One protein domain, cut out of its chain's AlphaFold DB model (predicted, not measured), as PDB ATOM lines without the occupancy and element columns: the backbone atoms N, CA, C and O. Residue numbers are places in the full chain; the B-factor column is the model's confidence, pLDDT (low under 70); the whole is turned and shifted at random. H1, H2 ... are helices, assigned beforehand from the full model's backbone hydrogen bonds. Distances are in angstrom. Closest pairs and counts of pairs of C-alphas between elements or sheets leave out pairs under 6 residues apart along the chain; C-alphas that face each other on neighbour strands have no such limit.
ATOM      1  N   LYS A 162     -39.114 -50.888 -18.319       82.38
ATOM      2  CA  LYS A 162     -38.219 -49.963 -17.601       82.38
ATOM      3  C   LYS A 162     -38.487 -50.019 -16.092       82.38
ATOM      4  O   LYS A 162     -39.560 -50.405 -15.642       82.38
ATOM      5  N   CYS A 163     -37.490 -49.665 -15.287       80.75
ATOM      6  CA  CYS A 163     -37.599 -49.656 -13.831       80.75
ATOM      7  C   CYS A 163     -38.619 -48.619 -13.341       80.75
ATOM      8  O   CYS A 163     -38.404 -47.430 -13.536       80.75
ATOM      9  N   ASN A 164     -39.640 -49.051 -12.596       81.44
ATOM     10  CA  ASN A 164     -40.717 -48.186 -12.091       81.44
ATOM     11  C   ASN A 164     -40.246 -47.046 -11.162       81.44
ATOM     12  O   ASN A 164     -40.978 -46.086 -10.947       81.44
ATOM     13  N   HIS A 165     -39.052 -47.151 -10.565       78.75
ATOM     14  CA  HIS A 165     -38.540 -46.135  -9.641       78.75
ATOM     15  C   HIS A 165     -37.788 -45.016 -10.367       78.75
ATOM     16  O   HIS A 165     -38.000 -43.835 -10.083       78.75
ATOM     17  N   CYS A 166     -36.878 -45.373 -11.281       82.94
ATOM     18  CA  CYS A 166     -36.005 -44.410 -11.955       82.94
ATOM     19  C   CYS A 166     -36.352 -44.156 -13.423       82.94
ATOM     20  O   CYS A 166     -35.861 -43.175 -13.969       82.94
ATOM     21  N   ASN A 167     -37.153 -45.015 -14.060       82.50
ATOM     22  CA  ASN A 167     -37.539 -44.986 -15.478       82.50
ATOM     23  C   ASN A 167     -36.375 -44.879 -16.488       82.50
ATOM     24  O   ASN A 167     -36.612 -44.721 -17.683       82.50
ATOM     25  N   SER A 168     -35.125 -44.997 -16.036       81.06
ATOM     26  CA  SER A 168     -33.921 -44.790 -16.846       81.06
ATOM     27  C   SER A 168     -33.260 -46.087 -17.308       81.06
ATOM     28  O   SER A 168     -32.670 -46.125 -18.381       81.06
ATOM     29  N   ALA A 169     -33.372 -47.165 -16.530       79.75
ATOM     30  CA  ALA A 169     -32.757 -48.453 -16.831       79.75
ATOM     31  C   ALA A 169     -33.809 -49.558 -16.966       79.75
ATOM     32  O   ALA A 169     -34.918 -49.449 -16.436       79.75
ATOM     33  N   LYS A 170     -33.439 -50.644 -17.652       80.75
ATOM     34  CA  LYS A 170     -34.255 -51.863 -17.723       80.75
ATOM     35  C   LYS A 170     -34.502 -52.413 -16.319       80.75
ATOM     36  O   LYS A 170     -33.615 -52.371 -15.461       80.75
ATOM     37  N   LYS A 171     -35.703 -52.939 -16.088       76.12
ATOM     38  CA  LYS A 171     -36.117 -53.534 -14.815       76.12
ATOM     39  C   LYS A 171     -35.490 -54.922 -14.645       76.12
ATOM     40  O   LYS A 171     -36.161 -55.937 -14.747       76.12
ATOM     41  N   THR A 172     -34.186 -54.962 -14.400       73.25
ATOM     42  CA  THR A 172     -33.463 -56.201 -14.082       73.25
ATOM     43  C   THR A 172     -33.266 -56.338 -12.574       73.25
ATOM     44  O   THR A 172     -33.247 -55.334 -11.856       73.25
ATOM     45  N   VAL A 173     -33.070 -57.570 -12.084       70.06
ATOM     46  CA  VAL A 173     -32.704 -57.818 -10.675       70.06
ATOM     47  C   VAL A 173     -31.452 -57.048 -10.306       70.06
ATOM     48  O   VAL A 173     -31.435 -56.375  -9.286       70.06
ATOM     49  N   ASP A 174     -30.424 -57.104 -11.154       68.62
ATOM     50  CA  ASP A 174     -29.166 -56.411 -10.891       68.62
ATOM     51  C   ASP A 174     -29.379 -54.891 -10.823       68.62
ATOM     52  O   ASP A 174     -28.837 -54.244  -9.929       68.62
ATOM     53  N   HIS A 175     -30.234 -54.317 -11.680       76.38
ATOM     54  CA  HIS A 175     -30.579 -52.902 -11.584       76.38
ATOM     55  C   HIS A 175     -31.328 -52.573 -10.287       76.38
ATOM     56  O   HIS A 175     -30.924 -51.649  -9.581       76.38
ATOM     57  N   LEU A 176     -32.390 -53.315  -9.957       73.81
ATOM     58  CA  LEU A 176     -33.169 -53.079  -8.740       73.81
ATOM     59  C   LEU A 176     -32.295 -53.250  -7.493       73.81
ATOM     60  O   LEU A 176     -32.237 -52.349  -6.669       73.81
ATOM     61  N   ALA A 177     -31.552 -54.350  -7.390       69.00
ATOM     62  CA  ALA A 177     -30.744 -54.669  -6.219       69.00
ATOM     63  C   ALA A 177     -29.515 -53.761  -6.053       69.00
ATOM     64  O   ALA A 177     -29.163 -53.442  -4.922       69.00
ATOM     65  N   THR A 178     -28.856 -53.352  -7.148       66.69
ATOM     66  CA  THR A 178     -27.503 -52.758  -7.060       66.69
ATOM     67  C   THR A 178     -27.327 -51.409  -7.749       66.69
ATOM     68  O   THR A 178     -26.296 -50.770  -7.550       66.69
ATOM     69  N   ARG A 179     -28.282 -50.946  -8.571       69.50
ATOM     70  CA  ARG A 179     -28.086 -49.739  -9.403       69.50
ATOM     71  C   ARG A 179     -29.200 -48.693  -9.300       69.50
ATOM     72  O   ARG A 179     -29.015 -47.572  -9.767       69.50
ATOM     73  N   CYS A 180     -30.357 -49.013  -8.723       80.12
ATOM     74  CA  CYS A 180     -31.480 -48.081  -8.646       80.12
ATOM     75  C   CYS A 180     -31.371 -47.132  -7.439       80.12
ATOM     76  O   CYS A 180     -31.874 -47.423  -6.353       80.12
ATOM     77  N   GLY A 181     -30.777 -45.950  -7.640       78.00
ATOM     78  CA  GLY A 181     -30.594 -44.957  -6.568       78.00
ATOM     79  C   GLY A 181     -31.899 -44.473  -5.912       78.00
ATOM     80  O   GLY A 181     -31.961 -44.323  -4.694       78.00
ATOM     81  N   ARG A 182     -32.987 -44.300  -6.678       77.88
ATOM     82  CA  ARG A 182     -34.291 -43.881  -6.114       77.88
ATOM     83  C   ARG A 182     -34.904 -44.933  -5.189       77.88
ATOM     84  O   ARG A 182     -35.458 -44.584  -4.148       77.88
ATOM     85  N   MET A 183     -34.790 -46.212  -5.550       76.12
ATOM     86  CA  MET A 183     -35.273 -47.313  -4.714       76.12
ATOM     87  C   MET A 183     -34.462 -47.413  -3.417       76.12
ATOM     88  O   MET A 183     -35.036 -47.613  -2.340       76.12
ATOM     89  N   LEU A 184     -33.142 -47.220  -3.515       69.25
ATOM     90  CA  LEU A 184     -32.245 -47.176  -2.364       69.25
ATOM     91  C   LEU A 184     -32.626 -46.039  -1.411       69.25
ATOM     92  O   LEU A 184     -32.830 -46.310  -0.234       69.25
ATOM     93  N   ASN A 185     -32.801 -44.810  -1.909       74.12
ATOM     94  CA  ASN A 185     -33.164 -43.658  -1.077       74.12
ATOM     95  C   ASN A 185     -34.476 -43.886  -0.321       74.12
ATOM     96  O   ASN A 185     -34.529 -43.670   0.886       74.12
ATOM     97  N   SER A 186     -35.512 -44.393  -0.997       75.12
ATOM     98  CA  SER A 186     -36.788 -44.719  -0.346       75.12
ATOM     99  C   SER A 186     -36.626 -45.796   0.736       75.12
ATOM    100  O   SER A 186     -37.124 -45.646   1.853       75.12
ATOM    101  N   SER A 187     -35.881 -46.864   0.438       71.00
ATOM    102  CA  SER A 187     -35.640 -47.963   1.382       71.00
ATOM    103  C   SER A 187     -34.748 -47.545   2.555       71.00
ATOM    104  O   SER A 187     -34.930 -48.024   3.675       71.00
ATOM    105  N   TYR A 188     -33.786 -46.656   2.308       73.56
ATOM    106  CA  TYR A 188     -32.921 -46.050   3.313       73.56
ATOM    107  C   TYR A 188     -33.732 -45.163   4.258       73.56
ATOM    108  O   TYR A 188     -33.745 -45.441   5.452       73.56
ATOM    109  N   LEU A 189     -34.490 -44.193   3.731       78.12
ATOM    110  CA  LEU A 189     -35.382 -43.328   4.516       78.12
ATOM    111  C   LEU A 189     -36.354 -44.142   5.369       78.12
ATOM    112  O   LEU A 189     -36.515 -43.868   6.555       78.12
ATOM    113  N   ARG A 190     -36.957 -45.196   4.804       78.62
ATOM    114  CA  ARG A 190     -37.868 -46.063   5.562       78.62
ATOM    115  C   ARG A 190     -37.170 -46.741   6.742       78.62
ATOM    116  O   ARG A 190     -37.713 -46.742   7.841       78.62
ATOM    117  N   ARG A 191     -35.977 -47.316   6.530       75.44
ATOM    118  CA  ARG A 191     -35.191 -47.948   7.608       75.44
ATOM    119  C   ARG A 191     -34.740 -46.926   8.645       75.44
ATOM    120  O   ARG A 191     -34.854 -47.203   9.832       75.44
ATOM    121  N   HIS A 192     -34.281 -45.761   8.200       77.25
ATOM    122  CA  HIS A 192     -33.867 -44.670   9.073       77.25
ATOM    123  C   HIS A 192     -35.019 -44.237   9.987       77.25
ATOM    124  O   HIS A 192     -34.874 -44.231  11.206       77.25
ATOM    125  N   ASN A 193     -36.204 -44.007   9.421       81.88
ATOM    126  CA  ASN A 193     -37.393 -43.630  10.183       81.88
ATOM    127  C   ASN A 193     -37.825 -44.722  11.174       81.88
ATOM    128  O   ASN A 193     -38.224 -44.404  12.292       81.88
ATOM    129  N   GLU A 194     -37.712 -46.005  10.817       79.12
ATOM    130  CA  GLU A 194     -37.980 -47.111  11.750       79.12
ATOM    131  C   GLU A 194     -36.953 -47.181  12.896       79.12
ATOM    132  O   GLU A 194     -37.332 -47.429  14.041       79.12
ATOM    133  N   VAL A 195     -35.669 -46.904  12.640       80.56
ATOM    134  CA  VAL A 195     -34.644 -46.820  13.700       80.56
ATOM    135  C   VAL A 195     -34.930 -45.647  14.636       80.56
ATOM    136  O   VAL A 195     -34.966 -45.833  15.855       80.56
ATOM    137  N   VAL A 196     -35.218 -44.463  14.087       83.88
ATOM    138  CA  VAL A 196     -35.617 -43.281  14.869       83.88
ATOM    139  C   VAL A 196     -36.853 -43.589  15.712       83.88
ATOM    140  O   VAL A 196     -36.906 -43.243  16.891       83.88
ATOM    141  N   LYS A 197     -37.824 -44.320  15.160       83.81
ATOM    142  CA  LYS A 197     -39.026 -44.764  15.873       83.81
ATOM    143  C   LYS A 197     -38.715 -45.677  17.058       83.81
ATOM    144  O   LYS A 197     -39.312 -45.501  18.124       83.81
ATOM    145  N   CYS A 198     -37.784 -46.616  16.897       81.94
ATOM    146  CA  CYS A 198     -37.301 -47.472  17.983       81.94
ATOM    147  C   CYS A 198     -36.617 -46.660  19.087       81.94
ATOM    148  O   CYS A 198     -36.971 -46.808  20.259       81.94
ATOM    149  N   LEU A 199     -35.678 -45.786  18.712       83.31
ATOM    150  CA  LEU A 199     -34.930 -44.938  19.644       83.31
ATOM    151  C   LEU A 199     -35.860 -43.998  20.408       83.31
ATOM    152  O   LEU A 199     -35.838 -43.955  21.637       83.31
ATOM    153  N   HIS A 200     -36.752 -43.316  19.696       84.69
ATOM    154  CA  HIS A 200     -37.725 -42.412  20.295       84.69
ATOM    155  C   HIS A 200     -38.633 -43.141  21.293       84.69
ATOM    156  O   HIS A 200     -38.902 -42.624  22.377       84.69
ATOM    157  N   LEU A 201     -39.130 -44.339  20.961       83.75
ATOM    158  CA  LEU A 201     -39.942 -45.125  21.895       83.75
ATOM    159  C   LEU A 201     -39.136 -45.554  23.128       83.75
ATOM    160  O   LEU A 201     -39.679 -45.553  24.231       83.75
ATOM    161  N   HIS A 202     -37.865 -45.918  22.951       83.62
ATOM    162  CA  HIS A 202     -36.982 -46.282  24.055       83.62
ATOM    163  C   HIS A 202     -36.775 -45.105  25.018       83.62
ATOM    164  O   HIS A 202     -37.027 -45.252  26.213       83.62
ATOM    165  N   LEU A 203     -36.432 -43.925  24.496       82.81
ATOM    166  CA  LEU A 203     -36.268 -42.705  25.293       82.81
ATOM    167  C   LEU A 203     -37.578 -42.315  25.992       82.81
ATOM    168  O   LEU A 203     -37.595 -42.099  27.200       82.81
ATOM    169  N   CYS A 204     -38.715 -42.352  25.287       82.50
ATOM    170  CA  CYS A 204     -40.028 -42.097  25.890       82.50
ATOM    171  C   CYS A 204     -40.348 -43.018  27.079       82.50
ATOM    172  O   CYS A 204     -41.103 -42.620  27.966       82.50
ATOM    173  N   ARG A 205     -39.828 -44.253  27.085       83.69
ATOM    174  CA  ARG A 205     -39.993 -45.182  28.211       83.69
ATOM    175  C   ARG A 205     -39.050 -44.851  29.355       83.69
ATOM    176  O   ARG A 205     -39.497 -44.888  30.496       83.69
ATOM    177  N   GLN A 206     -37.787 -44.546  29.054       83.38
ATOM    178  CA  GLN A 206     -36.792 -44.201  30.073       83.38
ATOM    179  C   GLN A 206     -37.205 -42.962  30.868       83.38
ATOM    180  O   GLN A 206     -37.162 -42.991  32.092       83.38
ATOM    181  N   TYR A 207     -37.704 -41.930  30.188       82.38
ATOM    182  CA  TYR A 207     -38.169 -40.693  30.823       82.38
ATOM    183  C   TYR A 207     -39.628 -40.757  31.314       82.38
ATOM    184  O   TYR A 207     -40.206 -39.751  31.704       82.38
ATOM    185  N   GLY A 208     -40.276 -41.928  31.269       78.06
ATOM    186  CA  GLY A 208     -41.644 -42.105  31.773       78.06
ATOM    187  C   GLY A 208     -42.746 -41.386  30.980       78.06
ATOM    188  O   GLY A 208     -43.907 -41.439  31.383       78.06
ATOM    189  N   ILE A 209     -42.422 -40.770  29.838       78.81
ATOM    190  CA  ILE A 209     -43.341 -39.950  29.033       78.81
ATOM    191  C   ILE A 209     -44.434 -40.801  28.370       78.81
ATOM    192  O   ILE A 209     -45.584 -40.376  28.260       78.81
ATOM    193  N   ARG A 210     -44.110 -42.028  27.927       70.44
ATOM    194  CA  ARG A 210     -45.102 -42.985  27.393       70.44
ATOM    195  C   ARG A 210     -44.821 -44.418  27.831       70.44
ATOM    196  O   ARG A 210     -43.740 -44.956  27.613       70.44
ATOM    197  N   LYS A 211     -45.863 -45.101  28.318       64.62
ATOM    198  CA  LYS A 211     -45.828 -46.515  28.749       64.62
ATOM    199  C   LYS A 211     -46.258 -47.517  27.661       64.62
ATOM    200  O   LYS A 211     -46.771 -48.593  27.961       64.62
ATOM    201  N   MET A 212     -46.079 -47.198  26.377       68.81
ATOM    202  CA  MET A 212     -46.458 -48.113  25.290       68.81
ATOM    203  C   MET A 212     -45.419 -49.218  25.068       68.81
ATOM    204  O   MET A 212     -44.240 -48.947  24.838       68.81
ATOM    205  N   LYS A 213     -45.868 -50.483  25.059       68.50
ATOM    206  CA  LYS A 213     -45.010 -51.668  24.848       68.50
ATOM    207  C   LYS A 213     -44.789 -52.041  23.372       68.50
ATOM    208  O   LYS A 213     -43.766 -52.638  23.048       68.50
ATOM    209  N   LYS A 214     -45.702 -51.675  22.467       76.06
ATOM    210  CA  LYS A 214     -45.668 -52.099  21.054       76.06
ATOM    211  C   LYS A 214     -45.120 -51.001  20.137       76.06
ATOM    212  O   LYS A 214     -45.627 -49.885  20.148       76.06
ATOM    213  N   LEU A 215     -44.138 -51.349  19.299       75.19
ATOM    214  CA  LEU A 215     -43.530 -50.444  18.311       75.19
ATOM    215  C   LEU A 215     -44.487 -50.094  17.159       75.19
ATOM    216  O   LEU A 215     -44.499 -48.965  16.683       75.19
ATOM    217  N   LYS A 216     -45.329 -51.046  16.732       76.06
ATOM    218  CA  LYS A 216     -46.208 -50.894  15.558       76.06
ATOM    219  C   LYS A 216     -47.143 -49.682  15.656       76.06
ATOM    220  O   LYS A 216     -47.340 -48.988  14.670       76.06
ATOM    221  N   THR A 217     -47.677 -49.428  16.846       77.25
ATOM    222  CA  THR A 217     -48.631 -48.347  17.142       77.25
ATOM    223  C   THR A 217     -47.961 -47.042  17.561       77.25
ATOM    224  O   THR A 217     -48.645 -46.050  17.778       77.25
ATOM    225  N   HIS A 218     -46.641 -47.044  17.753       81.94
ATOM    226  CA  HIS A 218     -45.918 -45.848  18.163       81.94
ATOM    227  C   HIS A 218     -45.817 -44.876  16.985       81.94
ATOM    228  O   HIS A 218     -45.584 -45.309  15.862       81.94
ATOM    229  N   SER A 219     -45.978 -43.579  17.228       80.12
ATOM    230  CA  SER A 219     -45.720 -42.533  16.235       80.12
ATOM    231  C   SER A 219     -44.619 -41.635  16.770       80.12
ATOM    232  O   SER A 219     -44.662 -41.234  17.935       80.12
ATOM    233  N   VAL A 220     -43.636 -41.326  15.927       77.12
ATOM    234  CA  VAL A 220     -42.625 -40.316  16.247       77.12
ATOM    235  C   VAL A 220     -43.313 -38.958  16.193       77.12
ATOM    236  O   VAL A 220     -44.050 -38.677  15.251       77.12
ATOM    237  N   GLN A 221     -43.135 -38.156  17.235       75.56
ATOM    238  CA  GLN A 221     -43.591 -36.770  17.269       75.56
ATOM    239  C   GLN A 221     -42.346 -35.889  17.364       75.56
ATOM    240  O   GLN A 221     -41.370 -36.278  18.004       75.56
ATOM    241  N   SER A 222     -42.373 -34.726  16.712       65.50
ATOM    242  CA  SER A 222     -41.225 -33.811  16.664       65.50
ATOM    243  C   SER A 222     -40.837 -33.284  18.045       65.50
ATOM    244  O   SER A 222     -39.659 -33.069  18.306       65.50
ATOM    245  N   VAL A 223     -41.809 -33.127  18.948       64.44
ATOM    246  CA  VAL A 223     -41.590 -32.738  20.343       64.44
ATOM    247  C   VAL A 223     -42.476 -33.594  21.243       64.44
ATOM    248  O   VAL A 223     -43.695 -33.647  21.058       64.44
TER     249      VAL A 223
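What this domain is: This is residues 162 to 223 of the 243 residues of the protein "uncharacterized protein LOC115231939" of Octopus vulgaris (UniProt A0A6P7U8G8). One long, unbent helix, H2, makes the length of a rod, with a small head at its start, built of a loop of residues 162 to 172 and the short helix H1. At the other end, residues 207 to 223, with no named element, fold back alongside the last part of H2. The printed part has 62 residues and is all helix, with H1 then H2 and no named strand. It is extended, with a radius of gyration of the C-alphas of 17.2 A and spans of 51 by 20 by 15 A.

Where its parts are: The printed part begins with C-alpha 162 at (-38.219, -49.963, -17.601). H1, residues 173 to 178, measures 8.1 A from first to last C-alpha. H2, residues 181 to 206, measures 37.2 A, from C-alpha 181 at (-30.594, -44.957, -6.568) to C-alpha 206 at (-36.792, -44.201, 30.073).

How they stand to each other: A tight link of 2 residues joins H1 to H2. They are close but not clearly touching: their closest C-alphas, of Leu 176 and Met 183, are 7.3 A apart. They run the same way at a steep tilt of 55 degrees. In H1 and H2 every O i to N i+4 pair is within hydrogen-bond range. Residues 187 to 192 of H2 stand free.

The domain as a whole: The C-alphas of Lys 170 and Gly 208, the two farthest apart, are 51.0 A apart. The printed part has no cut. Its mean pLDDT is 77.1, and 10 residues are under 70, among them 177 to 179 and 211 to 213.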